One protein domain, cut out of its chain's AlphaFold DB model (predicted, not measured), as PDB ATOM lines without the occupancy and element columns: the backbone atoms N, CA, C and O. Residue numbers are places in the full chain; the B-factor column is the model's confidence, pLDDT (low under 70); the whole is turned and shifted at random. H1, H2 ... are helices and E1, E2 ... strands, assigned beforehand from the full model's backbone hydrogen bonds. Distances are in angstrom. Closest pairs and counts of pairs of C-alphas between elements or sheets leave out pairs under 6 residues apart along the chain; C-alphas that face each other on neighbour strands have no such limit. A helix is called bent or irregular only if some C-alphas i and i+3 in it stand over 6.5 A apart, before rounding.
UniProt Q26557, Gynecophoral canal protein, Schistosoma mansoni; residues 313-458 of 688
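What this domain is: This is residues 313 to 458 of the 688 residues of the protein "Gynecophoral canal protein" of Schistosoma mansoni (UniProt Q26557). A small three-stranded sheet, E2 E1 E5, lies in the middle of a rounded domain; H1, H3 and H6 are spread along one side of it, while the hairpin E3 E4 lies on the other side, near the end where E5 finishes. H4 and H5 lie beyond that same end of the strands, and the long unnamed stretch of residues 393 to 433 makes wide loops between E2 and E3. The 146 printed residues hold six named helices and five named strands in the order H1 H2 H3 E1 H4 H5 H6 E2 E3 E4 E5, and the class is mixed, helices and strands. The larger sheet, in the order E2, E1, E5, is mixed, and E3 and E4 make a second, antiparallel one. The whole is compact, with a radius of gyration of the C-alphas of 14.9 A and spans of 39 by 38 by 33 A.

Where its parts are: H1 holds residues 314 to 319, 8.7 A from first to last C-alpha, and C-alpha 314 is at (-4.062, -31.049, -18.897). H2 is residues 321 to 327, 10.0 A, and H3 is residues 330 to 338, 12.3 A. E1 follows at residues 349 to 354, 15.8 A, with C-alpha 349 at (2.154, -28.167, -25.917). H4 is residues 356 to 364, 13.6 A; H5 is residues 366 to 377, 18.2 A; H6 is residues 379 to 388, 14.2 A. H5 is irregular: C-alphas 367 and 370 are 7.9 A apart. E2 is residues 390 to 392, 6.9 A, E3 residues 434 to 436, 7.0 A, and E4 residues 439 to 441, 6.8 A. E5, residues 452 to 457, is 15.9 A long, and C-alpha 457 is at (-0.278, -44.014, -29.445).

How they stand to each other: E1 is the inner strand of its sheet. It is parallel to E5 at 23 degrees, with N 353 and O 455 at 2.7 A and N 455 and O 351 at 2.8 A, within hydrogen-bond range. E2 is antiparallel to E1 at 162 degrees, with N 391 and O 350 at 2.8 A. H3 only grazes this sheet, with residues 330 to 336, and H6 only grazes it with residues 386 to 388. H3 is the hub, touching four helices. It touches H1, about perpendicular at 77 degrees, where the C-alphas of Ile 318 and Leu 333 are closest at 5.5 A. It touches H6 at a steep tilt of 70.0 degrees, only just short of about perpendicular, with Leu 336 and Ala 386 closest, their C-alphas 6.2 A apart. H2 and H3 touch only at the corner, the C-alphas of Gly 324 and Thr 330 being closest at 4.1 A. H3 and H4 only just touch, only at their ends, with 3 pairs of C-alphas within 8 A, the closest being Glu 331 and Asp 356 at 5.9 A. H5 touches H4 only at the corner, with residues 368 to 373 alone, Ser 363 and His 372 having the closest C-alphas at 5.9 A. H5 touches H6 only at the corner, with residues 374 to 376 alone, and the closest C-alphas, of Phe 375 and Arg 382, are 5.1 A apart. The hairpin E3 and E4 is antiparallel at 145 degrees, with N 441 and O 434 at 2.8 A. The closest C-alphas of E4 and E5 are those of Ile 441 and Thr 457, 5.4 A apart. Every O i to N i+4 pair is within hydrogen-bond range in H1, H2, H3 and H6, against 3 of 5 in H4 and 5 of 8 in H5.

The domain as a whole: The two C-alphas farthest apart are those of Thr 377 and Pro 429, at 41.0 A. The printed part has no cut. The link from E2 to E3, 41 residues, is long. Within it residues 410 to 411 pair with residues 418 to 419, and residues 421 to 422 with residues 435 to 436 of E3, both antiparallel. Mean pLDDT of the printed part is 87.6, and residues 401 to 408 and 424 to 431 are under 70.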
ATOM      1  N   THR A 313      -8.454 -28.878 -18.742       91.06
ATOM      2  CA  THR A 313      -7.008 -28.617 -18.685       91.06
ATOM      3  C   THR A 313      -6.213 -29.917 -18.607       91.06
ATOM      4  O   THR A 313      -6.691 -30.932 -18.088       91.06
ATOM      5  N   PHE A 314      -4.954 -29.897 -19.039       91.12
ATOM      6  CA  PHE A 314      -4.062 -31.049 -18.897       91.12
ATOM      7  C   PHE A 314      -3.942 -31.529 -17.444       91.12
ATOM      8  O   PHE A 314      -3.916 -32.730 -17.167       91.12
ATOM      9  N   ARG A 315      -3.944 -30.586 -16.495       89.94
ATOM     10  CA  ARG A 315      -3.913 -30.889 -15.064       89.94
ATOM     11  C   ARG A 315      -5.151 -31.661 -14.608       89.94
ATOM     12  O   ARG A 315      -5.008 -32.650 -13.895       89.94
ATOM     13  N   GLU A 316      -6.344 -31.229 -15.011       90.75
ATOM     14  CA  GLU A 316      -7.588 -31.947 -14.704       90.75
ATOM     15  C   GLU A 316      -7.598 -33.342 -15.337       90.75
ATOM     16  O   GLU A 316      -8.030 -34.300 -14.694       90.75
ATOM     17  N   LEU A 317      -7.071 -33.475 -16.562       92.25
ATOM     18  CA  LEU A 317      -6.973 -34.765 -17.242       92.25
ATOM     19  C   LEU A 317      -6.086 -35.756 -16.473       92.25
ATOM     20  O   LEU A 317      -6.495 -36.897 -16.268       92.25
ATOM     21  N   ILE A 318      -4.903 -35.335 -16.012       91.62
ATOM     22  CA  ILE A 318      -3.998 -36.200 -15.234       91.62
ATOM     23  C   ILE A 318      -4.610 -36.589 -13.881       91.62
ATOM     24  O   ILE A 318      -4.416 -37.704 -13.400       91.62
ATOM     25  N   GLN A 319      -5.331 -35.669 -13.237       89.12
ATOM     26  CA  GLN A 319      -5.878 -35.891 -11.897       89.12
ATOM     27  C   GLN A 319      -7.117 -36.796 -11.890       89.12
ATOM     28  O   GLN A 319      -7.430 -37.393 -10.858       89.12
ATOM     29  N   ASN A 320      -7.820 -36.919 -13.019       89.81
ATOM     30  CA  ASN A 320      -9.028 -37.726 -13.119       89.81
ATOM     31  C   ASN A 320      -8.757 -39.072 -13.816       89.81
ATOM     32  O   ASN A 320      -8.592 -39.172 -15.032       89.81
ATOM     33  N   LYS A 321      -8.806 -40.140 -13.010       89.44
ATOM     34  CA  LYS A 321      -8.577 -41.532 -13.432       89.44
ATOM     35  C   LYS A 321      -9.485 -41.991 -14.575       89.44
ATOM     36  O   LYS A 321      -9.046 -42.774 -15.412       89.44
ATOM     37  N   GLN A 322     -10.714 -41.480 -14.653       90.12
ATOM     38  CA  GLN A 322     -11.677 -41.868 -15.683       90.12
ATOM     39  C   GLN A 322     -11.183 -41.517 -17.095       90.12
ATOM     40  O   GLN A 322     -11.434 -42.268 -18.039       90.12
ATOM     41  N   TYR A 323     -10.450 -40.407 -17.257       91.31
ATOM     42  CA  TYR A 323      -9.851 -40.066 -18.551       91.31
ATOM     43  C   TYR A 323      -8.766 -41.070 -18.937       91.31
ATOM     44  O   TYR A 323      -8.749 -41.533 -20.077       91.31
ATOM     45  N   GLY A 324      -7.909 -41.459 -17.986       91.75
ATOM     46  CA  GLY A 324      -6.885 -42.482 -18.199       91.75
ATOM     47  C   GLY A 324      -7.472 -43.819 -18.638       91.75
ATOM     48  O   GLY A 324      -7.004 -44.394 -19.619       91.75
ATOM     49  N   GLU A 325      -8.554 -44.262 -17.999       92.56
ATOM     50  CA  GLU A 325      -9.256 -45.498 -18.360       92.56
ATOM     51  C   GLU A 325      -9.855 -45.429 -19.772       92.56
ATOM     52  O   GLU A 325      -9.676 -46.346 -20.577       92.56
ATOM     53  N   LYS A 326     -10.524 -44.318 -20.112       91.12
ATOM     54  CA  LYS A 326     -11.145 -44.130 -21.433       91.12
ATOM     55  C   LYS A 326     -10.116 -44.001 -22.559       91.12
ATOM     56  O   LYS A 326     -10.334 -44.541 -23.644       91.12
ATOM     57  N   LEU A 327      -8.986 -43.339 -22.304       92.00
ATOM     58  CA  LEU A 327      -7.862 -43.237 -23.245       92.00
ATOM     59  C   LEU A 327      -6.995 -44.507 -23.279       92.00
ATOM     60  O   LEU A 327      -6.206 -44.682 -24.214       92.00
ATOM     61  N   LYS A 328      -7.172 -45.406 -22.298       94.88
ATOM     62  CA  LYS A 328      -6.322 -46.576 -22.030       94.88
ATOM     63  C   LYS A 328      -4.860 -46.179 -21.827       94.88
ATOM     64  O   LYS A 328      -3.983 -46.781 -22.436       94.88
ATOM     65  N   ALA A 329      -4.618 -45.117 -21.067       95.25
ATOM     66  CA  ALA A 329      -3.302 -44.521 -20.833       95.25
ATOM     67  C   ALA A 329      -3.084 -44.203 -19.343       95.25
ATOM     68  O   ALA A 329      -2.432 -43.222 -18.983       95.25
ATOM     69  N   THR A 330      -3.684 -45.006 -18.462       95.12
ATOM     70  CA  THR A 330      -3.667 -44.784 -17.012       95.12
ATOM     71  C   THR A 330      -2.247 -44.806 -16.456       95.12
ATOM     72  O   THR A 330      -1.889 -43.956 -15.643       95.12
ATOM     73  N   GLU A 331      -1.417 -45.749 -16.906       94.25
ATOM     74  CA  GLU A 331      -0.046 -45.909 -16.418       94.25
ATOM     75  C   GLU A 331       0.808 -44.684 -16.749       94.25
ATOM     76  O   GLU A 331       1.499 -44.144 -15.882       94.25
ATOM     77  N   PHE A 332       0.718 -44.195 -17.987       95.88
ATOM     78  CA  PHE A 332       1.508 -43.047 -18.412       95.88
ATOM     79  C   PHE A 332       1.001 -41.735 -17.805       95.88
ATOM     80  O   PHE A 332       1.811 -40.905 -17.407       95.88
ATOM     81  N   LEU A 333      -0.313 -41.540 -17.652       95.62
ATOM     82  CA  LEU A 333      -0.831 -40.356 -16.953       95.62
ATOM     83  C   LEU A 333      -0.400 -40.321 -15.481       95.62
ATOM     84  O   LEU A 333      -0.010 -39.263 -14.987       95.62
ATOM     85  N   ASN A 334      -0.384 -41.471 -14.796       94.56
ATOM     86  CA  ASN A 334       0.155 -41.564 -13.437       94.56
ATOM     87  C   ASN A 334       1.649 -41.215 -13.392       94.56
ATOM     88  O   ASN A 334       2.082 -40.525 -12.472       94.56
ATOM     89  N   LEU A 335       2.428 -41.636 -14.394       95.19
ATOM     90  CA  LEU A 335       3.833 -41.248 -14.523       95.19
ATOM     91  C   LEU A 335       3.989 -39.727 -14.690       95.19
ATOM     92  O   LEU A 335       4.835 -39.122 -14.033       95.19
ATOM     93  N   LEU A 336       3.172 -39.095 -15.541       95.06
ATOM     94  CA  LEU A 336       3.185 -37.638 -15.714       95.06
ATOM     95  C   LEU A 336       2.867 -36.914 -14.395       95.06
ATOM     96  O   LEU A 336       3.499 -35.901 -14.090       95.06
ATOM     97  N   ALA A 337       1.951 -37.460 -13.589       93.62
ATOM     98  CA  ALA A 337       1.661 -36.959 -12.246       93.62
ATOM     99  C   ALA A 337       2.852 -37.131 -11.285       93.62
ATOM    100  O   ALA A 337       3.224 -36.185 -10.594       93.62
ATOM    101  N   GLU A 338       3.466 -38.322 -11.244       94.38
ATOM    102  CA  GLU A 338       4.609 -38.647 -10.371       94.38
ATOM    103  C   GLU A 338       5.815 -37.738 -10.646       94.38
ATOM    104  O   GLU A 338       6.545 -37.359  -9.725       94.38
ATOM    105  N   CYS A 339       6.023 -37.389 -11.915       95.06
ATOM    106  CA  CYS A 339       7.144 -36.575 -12.363       95.06
ATOM    107  C   CYS A 339       6.949 -35.063 -12.181       95.06
ATOM    108  O   CYS A 339       7.861 -34.319 -12.546       95.06
ATOM    109  N   ASP A 340       5.810 -34.614 -11.631       91.88
ATOM    110  CA  ASP A 340       5.471 -33.196 -11.401       91.88
ATOM    111  C   ASP A 340       5.778 -32.327 -12.633       91.88
ATOM    112  O   ASP A 340       6.530 -31.352 -12.573       91.88
ATOM    113  N   ILE A 341       5.265 -32.738 -13.797       89.69
ATOM    114  CA  ILE A 341       5.544 -32.058 -15.064       89.69
ATOM    115  C   ILE A 341       4.976 -30.631 -15.033       89.69
ATOM    116  O   ILE A 341       3.765 -30.429 -14.954       89.69
ATOM    117  N   LYS A 342       5.863 -29.635 -15.155       85.81
ATOM    118  CA  LYS A 342       5.510 -28.208 -15.167       85.81
ATOM    119  C   LYS A 342       5.543 -27.656 -16.581       85.81
ATOM    120  O   LYS A 342       6.603 -27.586 -17.196       85.81
ATOM    121  N   MET A 343       4.381 -27.242 -17.068       87.00
ATOM    122  CA  MET A 343       4.247 -26.501 -18.321       87.00
ATOM    123  C   MET A 343       4.458 -25.006 -18.071       87.00
ATOM    124  O   MET A 343       4.011 -24.467 -17.057       87.00
ATOM    125  N   GLU A 344       5.169 -24.343 -18.979       84.94
ATOM    126  CA  GLU A 344       5.463 -22.912 -18.901       84.94
ATOM    127  C   GLU A 344       4.212 -22.094 -19.253       84.94
ATOM    128  O   GLU A 344       3.458 -22.431 -20.168       84.94
ATOM    129  N   LEU A 345       3.984 -21.000 -18.525       80.12
ATOM    130  CA  LEU A 345       2.830 -20.137 -18.762       80.12
ATOM    131  C   LEU A 345       2.950 -19.441 -20.128       80.12
ATOM    132  O   LEU A 345       3.982 -18.853 -20.437       80.12
ATOM    133  N   GLY A 346       1.875 -19.469 -20.918       77.75
ATOM    134  CA  GLY A 346       1.827 -18.860 -22.254       77.75
ATOM    135  C   GLY A 346       2.388 -19.745 -23.368       77.75
ATOM    136  O   GLY A 346       2.189 -19.441 -24.542       77.75
ATOM    137  N   GLU A 347       3.021 -20.862 -23.012       84.88
ATOM    138  CA  GLU A 347       3.495 -21.849 -23.968       84.88
ATOM    139  C   GLU A 347       2.414 -22.872 -24.296       84.88
ATOM    140  O   GLU A 347       1.461 -23.100 -23.550       84.88
ATOM    141  N   LYS A 348       2.559 -23.477 -25.467       87.69
ATOM    142  CA  LYS A 348       1.596 -24.411 -26.040       87.69
ATOM    143  C   LYS A 348       2.280 -25.752 -26.257       87.69
ATOM    144  O   LYS A 348       3.422 -25.811 -26.721       87.69
ATOM    145  N   TYR A 349       1.572 -26.829 -25.931       92.25
ATOM    146  CA  TYR A 349       2.154 -28.167 -25.917       92.25
ATOM    147  C   TYR A 349       1.328 -29.180 -26.699       92.25
ATOM    148  O   TYR A 349       0.098 -29.123 -26.734       92.25
ATOM    149  N   ALA A 350       2.040 -30.131 -27.290       94.00
ATOM    150  CA  ALA A 350       1.504 -31.369 -27.828       94.00
ATOM    151  C   ALA A 350       2.039 -32.540 -26.999       94.00
ATOM    152  O   ALA A 350       3.192 -32.516 -26.566       94.00
ATOM    153  N   ILE A 351       1.224 -33.566 -26.790       95.38
ATOM    154  CA  ILE A 351       1.589 -34.734 -25.991       95.38
ATOM    155  C   ILE A 351       1.346 -35.986 -26.811       95.38
ATOM    156  O   ILE A 351       0.215 -36.269 -27.198       95.38
ATOM    157  N   VAL A 352       2.393 -36.772 -27.022       96.25
ATOM    158  CA  VAL A 352       2.274 -38.124 -27.568       96.25
ATOM    159  C   VAL A 352       2.021 -39.063 -26.397       96.25
ATOM    160  O   VAL A 352       2.953 -39.457 -25.715       96.25
ATOM    161  N   LEU A 353       0.759 -39.382 -26.123       96.44
ATOM    162  CA  LEU A 353       0.327 -40.142 -24.953       96.44
ATOM    163  C   LEU A 353       0.351 -41.657 -25.237       96.44
ATOM    164  O   LEU A 353      -0.524 -42.155 -25.957       96.44
ATOM    165  N   PRO A 354       1.306 -42.420 -24.676       97.00
ATOM    166  CA  PRO A 354       1.357 -43.863 -24.849       97.00
ATOM    167  C   PRO A 354       0.238 -44.555 -24.071       97.00
ATOM    168  O   PRO A 354      -0.039 -44.229 -22.917       97.00
ATOM    169  N   GLN A 355      -0.393 -45.538 -24.704       96.19
ATOM    170  CA  GLN A 355      -1.394 -46.388 -24.065       96.19
ATOM    171  C   GLN A 355      -0.753 -47.405 -23.116       96.19
ATOM    172  O   GLN A 355       0.413 -47.755 -23.270       96.19
ATOM    173  N   ASP A 356      -1.526 -47.982 -22.204       95.88
ATOM    174  CA  ASP A 356      -1.073 -49.020 -21.269       95.88
ATOM    175  C   ASP A 356      -0.533 -50.257 -22.027       95.88
ATOM    176  O   ASP A 356       0.442 -50.899 -21.638       95.88
ATOM    177  N   SER A 357      -1.082 -50.543 -23.216       95.19
ATOM    178  CA  SER A 357      -0.562 -51.578 -24.122       95.19
ATOM    179  C   SER A 357       0.867 -51.311 -24.615       95.19
ATOM    180  O   SER A 357       1.588 -52.261 -24.935       95.19
ATOM    181  N   SER A 358       1.297 -50.048 -24.654       95.00
ATOM    182  CA  SER A 358       2.639 -49.653 -25.086       95.00
ATOM    183  C   SER A 358       3.721 -50.064 -24.086       95.00
ATOM    184  O   SER A 358       4.800 -50.481 -24.504       95.00
ATOM    185  N   MET A 359       3.416 -50.041 -22.783       92.12
ATOM    186  CA  MET A 359       4.328 -50.496 -21.728       92.12
ATOM    187  C   MET A 359       4.560 -52.001 -21.833       92.12
ATOM    188  O   MET A 359       5.698 -52.474 -21.810       92.12
ATOM    189  N   LYS A 360       3.481 -52.760 -22.071       91.81
ATOM    190  CA  LYS A 360       3.572 -54.196 -22.355       91.81
ATOM    191  C   LYS A 360       4.436 -54.468 -23.584       91.81
ATOM    192  O   LYS A 360       5.318 -55.321 -23.515       91.81
ATOM    193  N   TRP A 361       4.210 -53.748 -24.685       94.50
ATOM    194  CA  TRP A 361       5.044 -53.864 -25.884       94.50
ATOM    195  C   TRP A 361       6.525 -53.620 -25.559       94.50
ATOM    196  O   TRP A 361       7.355 -54.484 -25.849       94.50
ATOM    197  N   TRP A 362       6.842 -52.515 -24.876       95.00
ATOM    198  CA  TRP A 362       8.215 -52.137 -24.535       95.00
ATOM    199  C   TRP A 362       8.926 -53.202 -23.695       95.00
ATOM    200  O   TRP A 362      10.066 -53.552 -23.991       95.00
ATOM    201  N   SER A 363       8.230 -53.805 -22.724       93.94
ATOM    202  CA  SER A 363       8.781 -54.877 -21.879       93.94
ATOM    203  C   SER A 363       9.269 -56.112 -22.657       93.94
ATOM    204  O   SER A 363      10.144 -56.844 -22.188       93.94
ATOM    205  N   THR A 364       8.712 -56.333 -23.853       93.56
ATOM    206  CA  THR A 364       8.985 -57.505 -24.700       93.56
ATOM    207  C   THR A 364       9.846 -57.193 -25.921       93.56
ATOM    208  O   THR A 364      10.331 -58.116 -26.574       93.56
ATOM    209  N   TYR A 365      10.049 -55.914 -26.246       94.56
ATOM    210  CA  TYR A 365      10.805 -55.514 -27.424       94.56
ATOM    211  C   TYR A 365      12.308 -55.575 -27.137       94.56
ATOM    212  O   TYR A 365      12.851 -54.733 -26.422       94.56
ATOM    213  N   SER A 366      12.979 -56.586 -27.698       91.75
ATOM    214  CA  SER A 366      14.367 -56.952 -27.370       91.75
ATOM    215  C   SER A 366      15.348 -55.783 -27.461       91.75
ATOM    216  O   SER A 366      16.204 -55.633 -26.592       91.75
ATOM    217  N   GLN A 367      15.199 -54.925 -28.471       90.19
ATOM    218  CA  GLN A 367      16.105 -53.805 -28.707       90.19
ATOM    219  C   GLN A 367      16.077 -52.747 -27.592       90.19
ATOM    220  O   GLN A 367      17.100 -52.119 -27.337       90.19
ATOM    221  N   PHE A 368      14.934 -52.553 -26.923       93.19
ATOM    222  CA  PHE A 368      14.769 -51.535 -25.876       93.19
ATOM    223  C   PHE A 368      14.576 -52.133 -24.475       93.19
ATOM    224  O   PHE A 368      14.121 -51.450 -23.553       93.19
ATOM    225  N   GLN A 369      14.900 -53.417 -24.305       93.12
ATOM    226  CA  GLN A 369      14.624 -54.149 -23.074       93.12
ATOM    227  C   GLN A 369      15.463 -53.649 -21.886       93.12
ATOM    228  O   GLN A 369      14.960 -53.587 -20.765       93.12
ATOM    229  N   GLU A 370      16.717 -53.252 -22.114       92.56
ATOM    230  CA  GLU A 370      17.575 -52.689 -21.060       92.56
ATOM    231  C   GLU A 370      17.056 -51.329 -20.580       92.56
ATOM    232  O   GLU A 370      16.974 -51.079 -19.376       92.56
ATOM    233  N   GLN A 371      16.590 -50.484 -21.503       95.75
ATOM    234  CA  GLN A 371      15.936 -49.220 -21.174       95.75
ATOM    235  C   GLN A 371      14.642 -49.445 -20.389       95.75
ATOM    236  O   GLN A 371      14.366 -48.699 -19.452       95.75
ATOM    237  N   HIS A 372      13.869 -50.487 -20.713       96.00
ATOM    238  CA  HIS A 372      12.691 -50.857 -19.928       96.00
ATOM    239  C   HIS A 372      13.072 -51.297 -18.504       96.00
ATOM    240  O   HIS A 372      12.455 -50.851 -17.539       96.00
ATOM    241  N   LYS A 373      14.108 -52.133 -18.333       95.94
ATOM    242  CA  LYS A 373      14.595 -52.534 -16.997       95.94
ATOM    243  C   LYS A 373      15.034 -51.323 -16.174       95.94
ATOM    244  O   LYS A 373      14.646 -51.208 -15.013       95.94
ATOM    245  N   ARG A 374      15.790 -50.405 -16.786       96.12
ATOM    246  CA  ARG A 374      16.208 -49.144 -16.161       96.12
ATOM    247  C   ARG A 374      15.011 -48.273 -15.796       96.12
ATOM    248  O   ARG A 374      14.977 -47.737 -14.698       96.12
ATOM    249  N   PHE A 375      14.009 -48.173 -16.667       96.62
ATOM    250  CA  PHE A 375      12.769 -47.452 -16.380       96.62
ATOM    251  C   PHE A 375      12.117 -47.957 -15.082       96.62
ATOM    252  O   PHE A 375      11.716 -47.155 -14.248       96.62
ATOM    253  N   GLN A 376      12.106 -49.259 -14.803       95.00
ATOM    254  CA  GLN A 376      11.514 -49.764 -13.555       95.00
ATOM    255  C   GLN A 376      12.246 -49.296 -12.279       95.00
ATOM    256  O   GLN A 376      11.623 -49.169 -11.227       95.00
ATOM    257  N   THR A 377      13.547 -48.996 -12.344       96.69
ATOM    258  CA  THR A 377      14.381 -48.739 -11.155       96.69
ATOM    259  C   THR A 377      14.866 -47.293 -11.025       96.69
ATOM    260  O   THR A 377      14.957 -46.778  -9.913       96.69
ATOM    261  N   ASP A 378      15.120 -46.606 -12.137       97.50
ATOM    262  CA  ASP A 378      15.689 -45.258 -12.199       97.50
ATOM    263  C   ASP A 378      14.586 -44.207 -12.403       97.50
ATOM    264  O   ASP A 378      14.049 -44.033 -13.500       97.50
ATOM    265  N   LYS A 379      14.253 -43.484 -11.326       95.88
ATOM    266  CA  LYS A 379      13.216 -42.442 -11.342       95.88
ATOM    267  C   LYS A 379      13.552 -41.288 -12.292       95.88
ATOM    268  O   LYS A 379      12.655 -40.794 -12.973       95.88
ATOM    269  N   GLU A 380      14.812 -40.862 -12.354       95.69
ATOM    270  CA  GLU A 380      15.218 -39.751 -13.222       95.69
ATOM    271  C   GLU A 380      15.042 -40.150 -14.686       95.69
ATOM    272  O   GLU A 380      14.472 -39.398 -15.479       95.69
ATOM    273  N   TYR A 381      15.435 -41.380 -15.027       96.56
ATOM    274  CA  TYR A 381      15.217 -41.924 -16.361       96.56
ATOM    275  C   TYR A 381      13.727 -42.033 -16.703       96.56
ATOM    276  O   TYR A 381      13.332 -41.594 -17.783       96.56
ATOM    277  N   ARG A 382      12.869 -42.520 -15.792       96.38
ATOM    278  CA  ARG A 382      11.409 -42.526 -16.024       96.38
ATOM    279  C   ARG A 382      10.864 -41.145 -16.355       96.38
ATOM    280  O   ARG A 382      10.105 -40.996 -17.313       96.38
ATOM    281  N   CYS A 383      11.271 -40.135 -15.591       97.00
ATOM    282  CA  CYS A 383      10.806 -38.775 -15.816       97.00
ATOM    283  C   CYS A 383      11.399 -38.139 -17.077       97.00
ATOM    284  O   CYS A 383      10.707 -37.369 -17.741       97.00
ATOM    285  N   ARG A 384      12.619 -38.512 -17.479       95.88
ATOM    286  CA  ARG A 384      13.159 -38.186 -18.806       95.88
ATOM    287  C   ARG A 384      12.292 -38.789 -19.914       95.88
ATOM    288  O   ARG A 384      11.933 -38.064 -20.834       95.88
ATOM    289  N   VAL A 385      11.877 -40.058 -19.812       96.62
ATOM    290  CA  VAL A 385      10.955 -40.668 -20.795       96.62
ATOM    291  C   VAL A 385       9.620 -39.921 -20.842       96.62
ATOM    292  O   VAL A 385       9.140 -39.613 -21.928       96.62
ATOM    293  N   ALA A 386       9.037 -39.564 -19.695       96.50
ATOM    294  CA  ALA A 386       7.809 -38.766 -19.642       96.50
ATOM    295  C   ALA A 386       7.938 -37.423 -20.385       96.50
ATOM    296  O   ALA A 386       7.134 -37.118 -21.264       96.50
ATOM    297  N   ARG A 387       8.984 -36.645 -20.078       96.06
ATOM    298  CA  ARG A 387       9.267 -35.346 -20.713       96.06
ATOM    299  C   ARG A 387       9.526 -35.466 -22.220       96.06
ATOM    300  O   ARG A 387       9.170 -34.558 -22.968       96.06
ATOM    301  N   TYR A 388      10.090 -36.587 -22.672       95.88
ATOM    302  CA  TYR A 388      10.358 -36.854 -24.091       95.88
ATOM    303  C   TYR A 388       9.081 -36.928 -24.948       95.88
ATOM    304  O   TYR A 388       9.117 -36.698 -26.151       95.88
ATOM    305  N   HIS A 389       7.933 -37.210 -24.328       96.50
ATOM    306  CA  HIS A 389       6.638 -37.304 -25.005       96.50
ATOM    307  C   HIS A 389       5.855 -35.988 -25.031       96.50
ATOM    308  O   HIS A 389       4.726 -35.957 -25.519       96.50
ATOM    309  N   ILE A 390       6.425 -34.911 -24.492       95.19
ATOM    310  CA  ILE A 390       5.783 -33.602 -24.424       95.19
ATOM    311  C   ILE A 390       6.602 -32.641 -25.262       95.19
ATOM    312  O   ILE A 390       7.775 -32.407 -24.976       95.19
ATOM    313  N   MET A 391       5.981 -32.078 -26.289       92.81
ATOM    314  CA  MET A 391       6.641 -31.189 -27.232       92.81
ATOM    315  C   MET A 391       6.076 -29.785 -27.141       92.81
ATOM    316  O   MET A 391       4.864 -29.583 -27.067       92.81
ATOM    317  N   LYS A 392       6.976 -28.808 -27.186       88.25
ATOM    318  CA  LYS A 392       6.639 -27.389 -27.223       88.25
ATOM    319  C   LYS A 392       6.355 -26.981 -28.672       88.25
ATOM    320  O   LYS A 392       7.183 -27.236 -29.545       88.25
ATOM    321  N   SER A 393       5.204 -26.362 -28.940       83.94
ATOM    322  CA  SER A 393       4.839 -25.876 -30.281       83.94
ATOM    323  C   SER A 393       3.954 -24.635 -30.237       83.94
ATOM    324  O   SER A 393       3.044 -24.557 -29.425       83.94
ATOM    325  N   ASN A 394       4.123 -23.721 -31.195       79.06
ATOM    326  CA  ASN A 394       3.336 -22.486 -31.322       79.06
ATOM    327  C   ASN A 394       1.830 -22.715 -31.580       79.06
ATOM    328  O   ASN A 394       1.002 -21.835 -31.316       79.06
ATOM    329  N   ASP A 395       1.464 -23.883 -32.102       80.50
ATOM    330  CA  ASP A 395       0.100 -24.262 -32.488       80.50
ATOM    331  C   ASP A 395      -0.379 -25.551 -31.803       80.50
ATOM    332  O   ASP A 395      -1.362 -26.143 -32.232       80.50
ATOM    333  N   ARG A 396       0.318 -26.019 -30.754       84.38
ATOM    334  CA  ARG A 396       0.057 -27.328 -30.108       84.38
ATOM    335  C   ARG A 396       0.108 -28.511 -31.085       84.38
ATOM    336  O   ARG A 396      -0.351 -29.598 -30.754       84.38
ATOM    337  N   LEU A 397       0.670 -28.309 -32.278       83.81
ATOM    338  CA  LEU A 397       0.671 -29.273 -33.368       83.81
ATOM    339  C   LEU A 397      -0.735 -29.740 -33.740       83.81
ATOM    340  O   LEU A 397      -0.906 -30.903 -34.074       83.81
ATOM    341  N   ASN A 398      -1.756 -28.885 -33.663       80.00
ATOM    342  CA  ASN A 398      -3.128 -29.302 -33.961       80.00
ATOM    343  C   ASN A 398      -3.495 -29.238 -35.455       80.00
ATOM    344  O   ASN A 398      -4.497 -29.819 -35.869       80.00
ATOM    345  N   ASN A 399      -2.668 -28.604 -36.292       78.88
ATOM    346  CA  ASN A 399      -2.863 -28.583 -37.738       78.88
ATOM    347  C   ASN A 399      -1.989 -29.630 -38.446       78.88
ATOM    348  O   ASN A 399      -0.914 -29.324 -38.963       78.88
ATOM    349  N   ILE A 400      -2.499 -30.863 -38.528       72.31
ATOM    350  CA  ILE A 400      -1.818 -31.992 -39.191       72.31
ATOM    351  C   ILE A 400      -1.486 -31.682 -40.664       72.31
ATOM    352  O   ILE A 400      -0.479 -32.162 -41.182       72.31
ATOM    353  N   GLY A 401      -2.289 -30.854 -41.347       65.19
ATOM    354  CA  GLY A 401      -2.055 -30.468 -42.745       65.19
ATOM    355  C   GLY A 401      -0.777 -29.651 -42.964       65.19
ATOM    356  O   GLY A 401      -0.256 -29.624 -44.077       65.19
ATOM    357  N   ASN A 402      -0.248 -29.033 -41.904       63.53
ATOM    358  CA  ASN A 402       1.007 -28.283 -41.933       63.53
ATOM    359  C   ASN A 402       2.242 -29.155 -41.661       63.53
ATOM    360  O   ASN A 402       3.363 -28.650 -41.751       63.53
ATOM    361  N   PHE A 403       2.074 -30.437 -41.322       69.94
ATOM    362  CA  PHE A 403       3.211 -31.320 -41.071       69.94
ATOM    363  C   PHE A 403       3.948 -31.588 -42.383       69.94
ATOM    364  O   PHE A 403       3.449 -32.269 -43.283       69.94
ATOM    365  N   ALA A 404       5.146 -31.017 -42.499       57.94
ATOM    366  CA  ALA A 404       5.999 -31.217 -43.657       57.94
ATOM    367  C   ALA A 404       6.533 -32.660 -43.694       57.94
ATOM    368  O   ALA A 404       6.702 -33.320 -42.673       57.94
ATOM    369  N   SER A 405       6.869 -33.154 -44.885       55.56
ATOM    370  CA  SER A 405       7.490 -34.475 -45.057       55.56
ATOM    371  C   SER A 405       8.899 -34.580 -44.445       55.56
ATOM    372  O   SER A 405       9.426 -35.674 -44.262       55.56
ATOM    373  N   HIS A 406       9.540 -33.458 -44.117       56.19
ATOM    374  CA  HIS A 406      10.882 -33.428 -43.531       56.19
ATOM    375  C   HIS A 406      10.972 -32.320 -42.486       56.19
ATOM    376  O   HIS A 406      11.535 -31.249 -42.726       56.19
ATOM    377  N   THR A 407      10.375 -32.541 -41.324       58.38
ATOM    378  CA  THR A 407      10.294 -31.503 -40.291       58.38
ATOM    379  C   THR A 407      11.634 -31.326 -39.599       58.38
ATOM    380  O   THR A 407      12.543 -32.148 -39.728       58.38
ATOM    381  N   GLN A 408      11.826 -30.199 -38.913       64.25
ATOM    382  CA  GLN A 408      13.024 -29.953 -38.099       64.25
ATOM    383  C   GLN A 408      13.003 -30.710 -36.759       64.25
ATOM    384  O   GLN A 408      13.908 -30.521 -35.954       64.25
ATOM    385  N   GLY A 409      12.011 -31.587 -36.550       75.81
ATOM    386  CA  GLY A 409      11.731 -32.198 -35.260       75.81
ATOM    387  C   GLY A 409      11.089 -31.195 -34.307       75.81
ATOM    388  O   GLY A 409      11.269 -29.981 -34.418       75.81
ATOM    389  N   HIS A 410      10.317 -31.701 -33.358       85.12
ATOM    390  CA  HIS A 410       9.715 -30.890 -32.315       85.12
ATOM    391  C   HIS A 410      10.540 -30.996 -31.047       85.12
ATOM    392  O   HIS A 410      10.795 -32.094 -30.552       85.12
ATOM    393  N   ARG A 411      10.930 -29.849 -30.493       87.44
ATOM    394  CA  ARG A 411      11.664 -29.812 -29.232       87.44
ATOM    395  C   ARG A 411      10.796 -30.390 -28.115       87.44
ATOM    396  O   ARG A 411       9.701 -29.885 -27.849       87.44
ATOM    397  N   THR A 412      11.302 -31.429 -27.464       92.12
ATOM    398  CA  THR A 412      10.644 -32.026 -26.300       92.12
ATOM    399  C   THR A 412      10.914 -31.197 -25.039       92.12
ATOM    400  O   THR A 412      11.701 -30.247 -25.055       92.12
ATOM    401  N   MET A 413      10.285 -31.548 -23.917       92.81
ATOM    402  CA  MET A 413      10.632 -30.957 -22.619       92.81
ATOM    403  C   MET A 413      12.019 -31.382 -22.116       92.81
ATOM    404  O   MET A 413      12.533 -30.771 -21.178       92.81
ATOM    405  N   ASN A 414      12.647 -32.388 -22.730       91.31
ATOM    406  CA  ASN A 414      14.056 -32.665 -22.497       91.31
ATOM    407  C   ASN A 414      14.925 -31.705 -23.331       91.31
ATOM    408  O   ASN A 414      14.702 -31.541 -24.536       91.31
ATOM    409  N   PRO A 415      15.934 -31.053 -22.728       84.12
ATOM    410  CA  PRO A 415      16.865 -30.211 -23.469       84.12
ATOM    411  C   PRO A 415      17.571 -30.992 -24.584       84.12
ATOM    412  O   PRO A 415      18.052 -32.095 -24.351       84.12
ATOM    413  N   ASN A 416      17.669 -30.393 -25.775       81.31
ATOM    414  CA  ASN A 416      18.363 -30.942 -26.950       81.31
ATOM    415  C   ASN A 416      17.837 -32.295 -27.466       81.31
ATOM    416  O   ASN A 416      18.457 -32.902 -28.332       81.31
ATOM    417  N   GLU A 417      16.676 -32.740 -26.996       87.62
ATOM    418  CA  GLU A 417      16.016 -33.948 -27.473       87.62
ATOM    419  C   GLU A 417      14.779 -33.559 -28.280       87.62
ATOM    420  O   GLU A 417      13.918 -32.807 -27.808       87.62
ATOM    421  N   SER A 418      14.698 -34.057 -29.512       86.81
ATOM    422  CA  SER A 418      13.623 -33.718 -30.447       86.81
ATOM    423  C   SER A 418      12.842 -34.957 -30.861       86.81
ATOM    424  O   SER A 418      13.429 -36.019 -31.049       86.81
ATOM    425  N   LEU A 419      11.533 -34.788 -31.049       88.38
ATOM    426  CA  LEU A 419      10.628 -35.818 -31.538       88.38
ATOM    427  C   LEU A 419      10.087 -35.436 -32.920       88.38
ATOM    428  O   LEU A 419       9.484 -34.380 -33.090       88.38
ATOM    429  N   TYR A 420      10.308 -36.292 -33.910       84.12
ATOM    430  CA  TYR A 420       9.960 -36.064 -35.315       84.12
ATOM    431  C   TYR A 420       8.607 -36.638 -35.690       84.12
ATOM    432  O   TYR A 420       8.366 -37.820 -35.468       84.12
ATOM    433  N   GLU A 421       7.765 -35.851 -36.342       83.62
ATOM    434  CA  GLU A 421       6.562 -36.328 -37.004       83.62
ATOM    435  C   GLU A 421       6.833 -36.825 -38.434       83.62
ATOM    436  O   GLU A 421       7.754 -36.391 -39.125       83.62
ATOM    437  N   THR A 422       6.041 -37.787 -38.902       78.88
ATOM    438  CA  THR A 422       6.177 -38.387 -40.236       78.88
ATOM    439  C   THR A 422       4.839 -38.926 -40.733       78.88
ATOM    440  O   THR A 422       4.205 -39.722 -40.045       78.88
ATOM    441  N   THR A 423       4.417 -38.536 -41.944       73.56
ATOM    442  CA  THR A 423       3.062 -38.823 -42.477       73.56
ATOM    443  C   THR A 423       3.010 -39.565 -43.823       73.56
ATOM    444  O   THR A 423       1.965 -40.097 -44.191       73.56
ATOM    445  N   TYR A 424       4.093 -39.621 -44.603       68.69
ATOM    446  CA  TYR A 424       4.037 -40.023 -46.025       68.69
ATOM    447  C   TYR A 424       4.621 -41.404 -46.327       68.69
ATOM    448  O   TYR A 424       4.249 -42.001 -47.337       68.69
ATOM    449  N   PHE A 425       5.516 -41.921 -45.483       61.97
ATOM    450  CA  PHE A 425       6.183 -43.192 -45.769       61.97
ATOM    451  C   PHE A 425       5.274 -44.406 -45.602       61.97
ATOM    452  O   PHE A 425       5.434 -45.383 -46.325       61.97
ATOM    453  N   LYS A 426       4.301 -44.339 -44.688       66.69
ATOM    454  CA  LYS A 426       3.394 -45.448 -44.408       66.69
ATOM    455  C   LYS A 426       1.967 -45.083 -44.788       66.69
ATOM    456  O   LYS A 426       1.370 -44.176 -44.204       66.69
ATOM    457  N   LYS A 427       1.427 -45.791 -45.782       68.25
ATOM    458  CA  LYS A 427       0.040 -45.649 -46.235       68.25
ATOM    459  C   LYS A 427      -0.753 -46.869 -45.799       68.25
ATOM    460  O   LYS A 427      -0.387 -47.998 -46.076       68.25
ATOM    461  N   THR A 428      -1.863 -46.623 -45.132       67.44
ATOM    462  CA  THR A 428      -2.857 -47.640 -44.796       67.44
ATOM    463  C   THR A 428      -3.969 -47.632 -45.850       67.44
ATOM    464  O   THR A 428      -4.074 -46.664 -46.611       67.44
ATOM    465  N   PRO A 429      -4.862 -48.641 -45.880       68.31
ATOM    466  CA  PRO A 429      -6.075 -48.594 -46.704       68.31
ATOM    467  C   PRO A 429      -6.940 -47.341 -46.478       68.31
ATOM    468  O   PRO A 429      -7.745 -46.988 -47.331       68.31
ATOM    469  N   TYR A 430      -6.750 -46.657 -45.345       62.84
ATOM    470  CA  TYR A 430      -7.471 -45.451 -44.943       62.84
ATOM    471  C   TYR A 430      -6.673 -44.156 -45.178       62.84
ATOM    472  O   TYR A 430      -7.113 -43.085 -44.772       62.84
ATOM    473  N   GLY A 431      -5.508 -44.235 -45.832       69.81
ATOM    474  CA  GLY A 431      -4.645 -43.093 -46.138       69.81
ATOM    475  C   GLY A 431      -3.334 -43.073 -45.351       69.81
ATOM    476  O   GLY A 431      -2.913 -44.068 -44.758       69.81
ATOM    477  N   SER A 432      -2.656 -41.927 -45.397       74.88
ATOM    478  CA  SER A 432      -1.391 -41.664 -44.705       74.88
ATOM    479  C   SER A 432      -1.485 -41.891 -43.193       74.88
ATOM    480  O   SER A 432      -2.427 -41.432 -42.551       74.88
ATOM    481  N   GLN A 433      -0.487 -42.564 -42.616       81.25
ATOM    482  CA  GLN A 433      -0.353 -42.737 -41.171       81.25
ATOM    483  C   GLN A 433       0.627 -41.708 -40.603       81.25
ATOM    484  O   GLN A 433       1.788 -41.666 -41.011       81.25
ATOM    485  N   LEU A 434       0.174 -40.914 -39.631       86.19
ATOM    486  CA  LEU A 434       1.039 -40.063 -38.816       86.19
ATOM    487  C   LEU A 434       1.801 -40.921 -37.807       86.19
ATOM    488  O   LEU A 434       1.219 -41.781 -37.149       86.19
ATOM    489  N   ASN A 435       3.094 -40.668 -37.665       88.62
ATOM    490  CA  ASN A 435       3.945 -41.251 -36.642       88.62
ATOM    491  C   ASN A 435       4.747 -40.138 -35.975       88.62
ATOM    492  O   ASN A 435       5.192 -39.229 -36.666       88.62
ATOM    493  N   PHE A 436       4.973 -40.246 -34.670       90.44
ATOM    494  CA  PHE A 436       6.027 -39.514 -33.978       90.44
ATOM    495  C   PHE A 436       7.168 -40.492 -33.701       90.44
ATOM    496  O   PHE A 436       6.991 -41.436 -32.932       90.44
ATOM    497  N   HIS A 437       8.304 -40.323 -34.374       90.75
ATOM    498  CA  HIS A 437       9.316 -41.366 -34.570       90.75
ATOM    499  C   HIS A 437       8.639 -42.637 -35.090       90.75
ATOM    500  O   HIS A 437       7.974 -42.614 -36.127       90.75
ATOM    501  N   TYR A 438       8.767 -43.741 -34.368       90.94
ATOM    502  CA  TYR A 438       8.175 -45.027 -34.706       90.94
ATOM    503  C   TYR A 438       6.819 -45.268 -34.019       90.94
ATOM    504  O   TYR A 438       6.236 -46.353 -34.167       90.94
ATOM    505  N   SER A 439       6.321 -44.289 -33.254       93.50
ATOM    506  CA  SER A 439       5.034 -44.353 -32.565       93.50
ATOM    507  C   SER A 439       3.897 -43.889 -33.474       93.50
ATOM    508  O   SER A 439       3.802 -42.696 -33.770       93.50
ATOM    509  N   PRO A 440       3.007 -44.796 -33.918       91.50
ATOM    510  CA  PRO A 440       1.929 -44.444 -34.831       91.50
ATOM    511  C   PRO A 440       0.784 -43.732 -34.112       91.50
ATOM    512  O   PRO A 440       0.456 -44.062 -32.971       91.50
ATOM    513  N   ILE A 441       0.122 -42.824 -34.824       90.06
ATOM    514  CA  ILE A 441      -1.141 -42.195 -34.440       90.06
ATOM    515  C   ILE A 441      -2.250 -42.797 -35.300       90.06
ATOM    516  O   ILE A 441      -2.296 -42.626 -36.522       90.06
ATOM    517  N   ASN A 442      -3.145 -43.545 -34.662       82.25
ATOM    518  CA  ASN A 442      -4.220 -44.241 -35.364       82.25
ATOM    519  C   ASN A 442      -5.252 -43.238 -35.895       82.25
ATOM    520  O   ASN A 442      -5.708 -42.366 -35.159       82.25
ATOM    521  N   ASN A 443      -5.640 -43.388 -37.166       77.75
ATOM    522  CA  ASN A 443      -6.652 -42.565 -37.845       77.75
ATOM    523  C   ASN A 443      -6.402 -41.049 -37.786       77.75
ATOM    524  O   ASN A 443      -7.354 -40.283 -37.891       77.75
ATOM    525  N   LEU A 444      -5.148 -40.617 -37.583       79.25
ATOM    526  CA  LEU A 444      -4.803 -39.204 -37.378       79.25
ATOM    527  C   LEU A 444      -5.584 -38.560 -36.213       79.25
ATOM    528  O   LEU A 444      -5.779 -37.348 -36.186       79.25
ATOM    529  N   GLY A 445      -6.060 -39.377 -35.266       82.44
ATOM    530  CA  GLY A 445      -6.899 -38.929 -34.166       82.44
ATOM    531  C   GLY A 445      -6.117 -38.072 -33.177       82.44
ATOM    532  O   GLY A 445      -5.039 -38.464 -32.723       82.44
ATOM    533  N   LEU A 446      -6.699 -36.932 -32.819       88.94
ATOM    534  CA  LEU A 446      -6.200 -36.038 -31.784       88.94
ATOM    535  C   LEU A 446      -7.324 -35.678 -30.815       88.94
ATOM    536  O   LEU A 446      -8.505 -35.715 -31.165       88.94
ATOM    537  N   PHE A 447      -6.935 -35.314 -29.600       90.75
ATOM    538  CA  PHE A 447      -7.820 -34.780 -28.577       90.75
ATOM    539  C   PHE A 447      -7.332 -33.390 -28.190       90.75
ATOM    540  O   PHE A 447      -6.208 -33.238 -27.713       90.75
ATOM    541  N   GLU A 448      -8.161 -32.374 -28.402       91.75
ATOM    542  CA  GLU A 448      -7.841 -31.016 -27.973       91.75
ATOM    543  C   GLU A 448      -8.315 -30.808 -26.536       91.75
ATOM    544  O   GLU A 448      -9.490 -31.015 -26.233       91.75
ATOM    545  N   LEU A 449      -7.381 -30.416 -25.671       92.06
ATOM    546  CA  LEU A 449      -7.624 -29.847 -24.348       92.06
ATOM    547  C   LEU A 449      -7.568 -28.318 -24.426       92.06
ATOM    548  O   LEU A 449      -7.210 -27.732 -25.454       92.06
ATOM    549  N   ASP A 450      -7.888 -27.657 -23.316       89.06
ATOM    550  CA  ASP A 450      -7.880 -26.195 -23.247       89.06
ATOM    551  C   ASP A 450      -6.477 -25.605 -23.467       89.06
ATOM    552  O   ASP A 450      -6.320 -24.564 -24.109       89.06
ATOM    553  N   ASP A 451      -5.440 -26.304 -23.003       87.62
ATOM    554  CA  ASP A 451      -4.038 -25.881 -22.987       87.62
ATOM    555  C   ASP A 451      -3.105 -26.736 -23.869       87.62
ATOM    556  O   ASP A 451      -2.073 -26.230 -24.325       87.62
ATOM    557  N   VAL A 452      -3.477 -27.983 -24.182       92.31
ATOM    558  CA  VAL A 452      -2.630 -28.929 -24.935       92.31
ATOM    559  C   VAL A 452      -3.397 -29.734 -25.984       92.31
ATOM    560  O   VAL A 452      -4.619 -29.838 -25.944       92.31
ATOM    561  N   THR A 453      -2.673 -30.363 -26.906       94.12
ATOM    562  CA  THR A 453      -3.231 -31.369 -27.824       94.12
ATOM    563  C   THR A 453      -2.633 -32.736 -27.518       94.12
ATOM    564  O   THR A 453      -1.424 -32.862 -27.337       94.12
ATOM    565  N   ILE A 454      -3.468 -33.772 -27.457       94.25
ATOM    566  CA  ILE A 454      -3.066 -35.140 -27.132       94.25
ATOM    567  C   ILE A 454      -3.186 -36.041 -28.361       94.25
ATOM    568  O   ILE A 454      -4.236 -36.136 -28.994       94.25
ATOM    569  N   TYR A 455      -2.110 -36.773 -28.620       94.69
ATOM    570  CA  TYR A 455      -1.974 -37.802 -29.634       94.69
ATOM    571  C   TYR A 455      -1.798 -39.159 -28.965       94.69
ATOM    572  O   TYR A 455      -0.737 -39.459 -28.427       94.69
ATOM    573  N   VAL A 456      -2.833 -39.995 -28.984       94.69
ATOM    574  CA  VAL A 456      -2.766 -41.315 -28.345       94.69
ATOM    575  C   VAL A 456      -2.042 -42.308 -29.249       94.69
ATOM    576  O   VAL A 456      -2.369 -42.436 -30.430       94.69
ATOM    577  N   THR A 457      -1.089 -43.054 -28.689       95.00
ATOM    578  CA  THR A 457      -0.278 -44.014 -29.445       95.00
ATOM    579  C   THR A 457      -0.151 -45.374 -28.747       95.00
ATOM    580  O   THR A 457      -0.030 -45.438 -27.525       95.00
ATOM    581  N   PRO A 458      -0.143 -46.499 -29.489       93.62
ATOM    582  CA  PRO A 458       0.073 -47.823 -28.912       93.62
ATOM    583  C   PRO A 458       1.556 -48.147 -28.657       93.62
ATOM    584  O   PRO A 458       1.863 -49.267 -28.253       93.62
TER     585      PRO A 458